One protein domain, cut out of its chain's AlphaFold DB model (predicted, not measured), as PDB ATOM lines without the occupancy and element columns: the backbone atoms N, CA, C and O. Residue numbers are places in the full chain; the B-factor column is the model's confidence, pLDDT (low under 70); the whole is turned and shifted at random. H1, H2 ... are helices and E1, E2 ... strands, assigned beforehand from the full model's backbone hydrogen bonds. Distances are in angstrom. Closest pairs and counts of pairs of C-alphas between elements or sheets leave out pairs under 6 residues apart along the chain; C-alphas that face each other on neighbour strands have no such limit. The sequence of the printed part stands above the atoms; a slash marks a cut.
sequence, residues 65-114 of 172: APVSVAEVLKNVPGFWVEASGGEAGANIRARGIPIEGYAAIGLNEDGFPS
ATOM      1  N   ALA A  65      30.357  -9.921  18.787       88.62
ATOM      2  CA  ALA A  65      29.196 -10.107  17.913       88.62
ATOM      3  C   ALA A  65      27.850 -10.081  18.678       88.62
ATOM      4  O   ALA A  65      27.073 -11.041  18.611       88.62
ATOM      5  N   PRO A  66      27.575  -9.013  19.453       85.94
ATOM      6  CA  PRO A  66      26.381  -8.935  20.279       85.94
ATOM      7  C   PRO A  66      25.128  -8.873  19.401       85.94
ATOM      8  O   PRO A  66      25.046  -8.089  18.459       85.94
ATOM      9  N   VAL A  67      24.128  -9.678  19.749       86.19
ATOM     10  CA  VAL A  67      22.833  -9.727  19.048       86.19
ATOM     11  C   VAL A  67      21.883  -8.597  19.451       86.19
ATOM     12  O   VAL A  67      20.867  -8.393  18.796       86.19
ATOM     13  N   SER A  68      22.173  -7.880  20.540       86.75
ATOM     14  CA  SER A  68      21.337  -6.788  21.044       86.75
ATOM     15  C   SER A  68      22.128  -5.803  21.906       86.75
ATOM     16  O   SER A  68      23.199  -6.125  22.431       86.75
ATOM     17  N   VAL A  69      21.570  -4.604  22.112       87.88
ATOM     18  CA  VAL A  69      22.141  -3.573  23.001       87.88
ATOM     19  C   VAL A  69      22.260  -4.082  24.441       87.88
ATOM     20  O   VAL A  69      23.233  -3.787  25.131       87.88
ATOM     21  N   ALA A  70      21.313  -4.908  24.888       88.62
ATOM     22  CA  ALA A  70      21.363  -5.539  26.202       88.62
ATOM     23  C   ALA A  70      22.609  -6.422  26.384       88.62
ATOM     24  O   ALA A  70      23.224  -6.413  27.450       88.62
ATOM     25  N   GLU A  71      23.039  -7.131  25.341       88.50
ATOM     26  CA  GLU A  71      24.241  -7.965  25.414       88.50
ATOM     27  C   GLU A  71      25.509  -7.116  25.569       88.50
ATOM     28  O   GLU A  71      26.397  -7.453  26.350       88.50
ATOM     29  N   VAL A  72      25.549  -5.954  24.909       90.06
ATOM     30  CA  VAL A  72      26.633  -4.974  25.060       90.06
ATOM     31  C   VAL A  72      26.697  -4.433  26.492       90.06
ATOM     32  O   VAL A  72      27.789  -4.287  27.049       90.06
ATOM     33  N   LEU A  73      25.540  -4.182  27.114       89.50
ATOM     34  CA  LEU A  73      25.444  -3.643  28.475       89.50
ATOM     35  C   LEU A  73      25.996  -4.585  29.553       89.50
ATOM     36  O   LEU A  73      26.365  -4.107  30.624       89.50
ATOM     37  N   LYS A  74      26.148  -5.889  29.280       88.62
ATOM     38  CA  LYS A  74      26.814  -6.828  30.204       88.62
ATOM     39  C   LYS A  74      28.286  -6.489  30.448       88.62
ATOM     40  O   LYS A  74      28.829  -6.842  31.490       88.62
ATOM     41  N   ASN A  75      28.929  -5.782  29.517       90.31
ATOM     42  CA  ASN A  75      30.299  -5.302  29.692       90.31
ATOM     43  C   ASN A  75      30.392  -4.082  30.622       90.31
ATOM     44  O   ASN A  75      31.493  -3.691  31.012       90.31
ATOM     45  N   VAL A  76      29.264  -3.443  30.946       90.50
ATOM     46  CA  VAL A  76      29.237  -2.212  31.734       90.50
ATOM     47  C   VAL A  76      29.035  -2.550  33.214       90.50
ATOM     48  O   VAL A  76      28.040  -3.176  33.588       90.50
ATOM     49  N   PRO A  77      29.941  -2.118  34.105       89.06
ATOM     50  CA  PRO A  77      29.845  -2.443  35.519       89.06
ATOM     51  C   PRO A  77      28.635  -1.775  36.183       89.06
ATOM     52  O   PRO A  77      28.376  -0.579  36.024       89.06
ATOM     53  N   GLY A  78      27.934  -2.550  37.013       88.00
ATOM     54  CA  GLY A  78      26.769  -2.082  37.763       88.00
ATOM     55  C   GLY A  78      25.441  -2.206  37.016       88.00
ATOM     56  O   GLY A  78      24.442  -1.693  37.521       88.00
ATOM     57  N   PHE A  79      25.418  -2.892  35.869       88.62
ATOM     58  CA  PHE A  79      24.194  -3.346  35.216       88.62
ATOM     59  C   PHE A  79      23.978  -4.836  35.460       88.62
ATOM     60  O   PHE A  79      24.904  -5.641  35.371       88.62
ATOM     61  N   TRP A  80      22.739  -5.199  35.760       88.75
ATOM     62  CA  TRP A  80      22.278  -6.578  35.709       88.75
ATOM     63  C   TRP A  80      21.378  -6.715  34.489       88.75
ATOM     64  O   TRP A  80      20.419  -5.956  34.355       88.75
ATOM     65  N   VAL A  81      21.722  -7.629  33.582       88.69
ATOM     66  CA  VAL A  81      21.034  -7.772  32.298       88.69
ATOM     67  C   VAL A  81      20.643  -9.220  32.063       88.69
ATOM     68  O   VAL A  81      21.488 -10.115  32.066       88.69
ATOM     69  N   GLU A  82      19.364  -9.429  31.791       87.00
ATOM     70  CA  GLU A  82      18.784 -10.706  31.406       87.00
ATOM     71  C   GLU A  82      18.146 -10.561  30.018       87.00
ATOM     72  O   GLU A  82      17.092  -9.950  29.854       87.00
ATOM     73  N   ALA A  83      18.792 -11.109  28.990       78.75
ATOM     74  CA  ALA A  83      18.313 -11.055  27.607       78.75
ATOM     75  C   ALA A  83      17.416 -12.264  27.271       78.75
ATOM     76  O   ALA A  83      17.715 -13.026  26.353       78.75
ATOM     77  N   SER A  84      16.347 -12.492  28.044       72.38
ATOM     78  CA  SER A  84      15.479 -13.675  27.894       72.38
ATOM     79  C   SER A  84      14.415 -13.549  26.794       72.38
ATOM     80  O   SER A  84      13.964 -14.566  26.272       72.38
ATOM     81  N   GLY A  85      14.052 -12.332  26.378       70.50
ATOM     82  CA  GLY A  85      13.057 -12.067  25.328       70.50
ATOM     83  C   GLY A  85      13.627 -11.700  23.951       70.50
ATOM     84  O   GLY A  85      12.955 -11.018  23.179       70.50
ATOM     85  N   GLY A  86      14.862 -12.104  23.634       72.50
ATOM     86  CA  GLY A  86      15.518 -11.774  22.361       72.50
ATOM     87  C   GLY A  86      15.995 -10.317  22.285       72.50
ATOM     88  O   GLY A  86      16.292  -9.700  23.304       72.50
ATOM     89  N   GLU A  87      16.087  -9.762  21.073       73.62
ATOM     90  CA  GLU A  87      16.632  -8.415  20.823       73.62
ATOM     91  C   GLU A  87      15.847  -7.304  21.546       73.62
ATOM     92  O   GLU A  87      16.433  -6.422  22.181       73.62
ATOM     93  N   ALA A  88      14.514  -7.385  21.508       69.69
ATOM     94  CA  ALA A  88      13.614  -6.357  22.030       69.69
ATOM     95  C   ALA A  88      13.138  -6.605  23.476       69.69
ATOM     96  O   ALA A  88      12.582  -5.704  24.102       69.69
ATOM     97  N   GLY A  89      13.335  -7.812  24.015       72.44
ATOM     98  CA  GLY A  89      12.737  -8.259  25.277       72.44
ATOM     99  C   GLY A  89      13.744  -8.502  26.400       72.44
ATOM    100  O   GLY A  89      13.645  -9.509  27.096       72.44
ATOM    101  N   ALA A  90      14.736  -7.628  26.560       82.88
ATOM    102  CA  ALA A  90      15.710  -7.746  27.641       82.88
ATOM    103  C   ALA A  90      15.261  -7.010  28.909       82.88
ATOM    104  O   ALA A  90      14.711  -5.908  28.850       82.88
ATOM    105  N   ASN A  91      15.550  -7.601  30.064       85.75
ATOM    106  CA  ASN A  91      15.370  -6.983  31.363       85.75
ATOM    107  C   ASN A  91      16.703  -6.411  31.857       85.75
ATOM    108  O   ASN A  91      17.695  -7.133  31.949       85.75
ATOM    109  N   ILE A  92      16.741  -5.110  32.144       86.50
ATOM    110  CA  ILE A  92      17.958  -4.386  32.514       86.50
ATOM    111  C   ILE A  92      17.700  -3.663  33.828       86.50
ATOM    112  O   ILE A  92      16.725  -2.930  33.954       86.50
ATOM    113  N   ARG A  93      18.604  -3.832  34.792       87.75
ATOM    114  CA  ARG A  93      18.575  -3.126  36.074       87.75
ATOM    115  C   ARG A  93      19.879  -2.378  36.282       87.75
ATOM    116  O   ARG A  93      20.960  -2.964  36.218       87.75
ATOM    117  N   ALA A  94      19.778  -1.086  36.574       87.44
ATOM    118  CA  ALA A  94      20.923  -0.233  36.862       87.44
ATOM    119  C   ALA A  94      21.117  -0.106  38.377       87.44
ATOM    120  O   ALA A  94      20.205   0.308  39.089       87.44
ATOM    121  N   ARG A  95      22.311  -0.443  38.877       87.81
ATOM    122  CA  ARG A  95      22.766  -0.163  40.255       87.81
ATOM    123  C   ARG A  95      21.792  -0.607  41.368       87.81
ATOM    124  O   ARG A  95      21.786  -0.020  42.444       87.81
ATOM    125  N   GLY A  96      20.993  -1.651  41.126       84.38
ATOM    126  CA  GLY A  96      20.026  -2.190  42.093       84.38
ATOM    127  C   GLY A  96      18.684  -1.452  42.166       84.38
ATOM    128  O   GLY A  96      17.880  -1.763  43.041       84.38
ATOM    129  N   ILE A  97      18.415  -0.504  41.263       86.06
ATOM    130  CA  ILE A  97      17.112   0.158  41.170       86.06
ATOM    131  C   ILE A  97      16.097  -0.808  40.529       86.06
ATOM    132  O   ILE A  97      16.377  -1.328  39.445       86.06
ATOM    133  N   PRO A  98      14.930  -1.057  41.158       80.38
ATOM    134  CA  PRO A  98      13.923  -2.000  40.669       80.38
ATOM    135  C   PRO A  98      13.048  -1.367  39.575       80.38
ATOM    136  O   PRO A  98      11.834  -1.232  39.722       80.38
ATOM    137  N   ILE A  99      13.683  -0.912  38.497       81.69
ATOM    138  CA  ILE A  99      13.019  -0.528  37.251       81.69
ATOM    139  C   ILE A  99      13.398  -1.600  36.240       81.69
ATOM    140  O   ILE A  99      14.579  -1.884  36.056       81.69
ATOM    141  N   GLU A 100      12.390  -2.211  35.632       80.69
ATOM    142  CA  GLU A 100      12.577  -3.328  34.715       80.69
ATOM    143  C   GLU A 100      12.668  -2.841  33.263       80.69
ATOM    144  O   GLU A 100      12.068  -1.831  32.874       80.69
ATOM    145  N   GLY A 101      13.386  -3.607  32.445       80.75
ATOM    146  CA  GLY A 101      13.516  -3.362  31.010       80.75
ATOM    147  C   GLY A 101      14.259  -2.072  30.643       80.75
ATOM    148  O   GLY A 101      15.005  -1.489  31.428       80.75
ATOM    149  N   TYR A 102      14.051  -1.611  29.410       82.00
ATOM    150  CA  TYR A 102      14.736  -0.433  28.866       82.00
ATOM    151  C   TYR A 102      14.295   0.898  29.499       82.00
ATOM    152  O   TYR A 102      14.954   1.909  29.292       82.00
ATOM    153  N   ALA A 103      13.238   0.917  30.319       80.19
ATOM    154  CA  ALA A 103      12.799   2.121  31.029       80.19
ATOM    155  C   ALA A 103      13.811   2.604  32.086       80.19
ATOM    156  O   ALA A 103      13.767   3.760  32.502       80.19
ATOM    157  N   ALA A 104      14.726   1.732  32.522       78.12
ATOM    158  CA  ALA A 104      15.777   2.073  33.474       78.12
ATOM    159  C   ALA A 104      16.916   2.910  32.860       78.12
ATOM    160  O   ALA A 104      17.745   3.437  33.605       78.12
ATOM    161  N   ILE A 105      16.992   3.013  31.526       83.19
ATOM    162  CA  ILE A 105      18.102   3.652  30.813       83.19
ATOM    163  C   ILE A 105      17.607   4.608  29.723       83.19
ATOM    164  O   ILE A 105      16.638   4.340  29.024       83.19
ATOM    165  N   GLY A 106      18.301   5.734  29.558       85.75
ATOM    166  CA  GLY A 106      18.130   6.597  28.392       85.75
ATOM    167  C   GLY A 106      19.047   6.114  27.278       85.75
ATOM    168  O   GLY A 106      20.265   6.224  27.411       85.75
ATOM    169  N   LEU A 107      18.479   5.556  26.209       86.50
ATOM    170  CA  LEU A 107      19.251   5.207  25.023       86.50
ATOM    171  C   LEU A 107      19.398   6.451  24.143       86.50
ATOM    172  O   LEU A 107      18.406   7.088  23.785       86.50
ATOM    173  N   ASN A 108      20.644   6.788  23.820       88.69
ATOM    174  CA  ASN A 108      20.972   7.877  22.916       88.69
ATOM    175  C   ASN A 108      21.717   7.310  21.711       88.69
ATOM    176  O   ASN A 108      22.650   6.523  21.873       88.69
ATOM    177  N   GLU A 109      21.337   7.769  20.531       87.44
ATOM    178  CA  GLU A 109      22.040   7.525  19.280       87.44
ATOM    179  C   GLU A 109      22.666   8.855  18.859       87.44
ATOM    180  O   GLU A 109      21.980   9.875  18.798       87.44
ATOM    181  N   ASP A 110      23.990   8.885  18.710       85.00
ATOM    182  CA  ASP A 110      24.755  10.094  18.368       85.00
ATOM    183  C   ASP A 110      24.457  11.326  19.252       85.00
ATOM    184  O   ASP A 110      24.516  12.479  18.825       85.00
ATOM    185  N   GLY A 111      24.131  11.092  20.528       83.50
ATOM    186  CA  GLY A 111      23.799  12.141  21.497       83.50
ATOM    187  C   GLY A 111      22.360  12.656  21.435       83.50
ATOM    188  O   GLY A 111      21.995  13.512  22.245       83.50
ATOM    189  N   PHE A 112      21.530  12.119  20.542       83.19
ATOM    190  CA  PHE A 112      20.095  12.363  20.500       83.19
ATOM    191  C   PHE A 112      19.333  11.219  21.188       83.19
ATOM    192  O   PHE A 112      19.669  10.054  20.978       83.19
ATOM    193  N   PRO A 113      18.297  11.500  21.998       82.31
ATOM    194  CA  PRO A 113      17.511  10.445  22.624       82.31
ATOM    195  C   PRO A 113      16.759   9.625  21.572       82.31
ATOM    196  O   PRO A 113      15.841  10.123  20.918       82.31
ATOM    197  N   SER A 114      17.103   8.343  21.440       78.94
ATOM    198  CA  SER A 114      16.324   7.409  20.635       78.94
ATOM    199  C   SER A 114      15.080   7.055  21.443       78.94
ATOM    200  O   SER A 114      15.169   6.388  22.477       78.94
TER     201      SER A 114
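AT A GLANCE: This is residues 65 to 114 of the 172 residues of the protein "Plug domain-containing protein" of Phenylobacterium sp. 20VBR1 (UniProt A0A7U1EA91). A two-stranded hairpin, E1 and E2, has the short helix H1 packed mainly on E1 and the short helix H2 on E2, while residues 108 to 113 stick out. The 50 printed residues, under half in named elements, run H1, E1, E2, H2, with an antiparallel sheet and mixed class. The whole is compact, radius of gyration of the C-alphas 10.6 A, spanning 26 by 24 by 19 A.

HOW THE PARTS SIT: Start at H1, residues 69 to 73; its closest C-alphas to E1, residues 79 to 85, are Ala 70 and Ala 83, 6.5 A. E1 forms an antiparallel hairpin with E2, residues 89 to 94; find N 82 and O 91 within hydrogen-bond range, 2.8 A. H2, residues 101 to 104, is closest to E2 at the C-alphas of Asn 91 and Gly 101, 4.1 A, and apart from H1. Every O i to N i+4 pair is within range in H1; H2 is too short for one.

IN THESE COORDINATES: Find H1 beginning at C-alpha 69 (22.141, -3.573, 23.001). E1 runs 17.3 A, E2 16.3 A; H2 ends at C-alpha 104 (15.777, 2.073, 33.474).

THE WHOLE: The farthest C-alphas, Ala 65 and Pro 98, are 28.6 A apart. The printed part has no cut; residue 88 is under pLDDT 70.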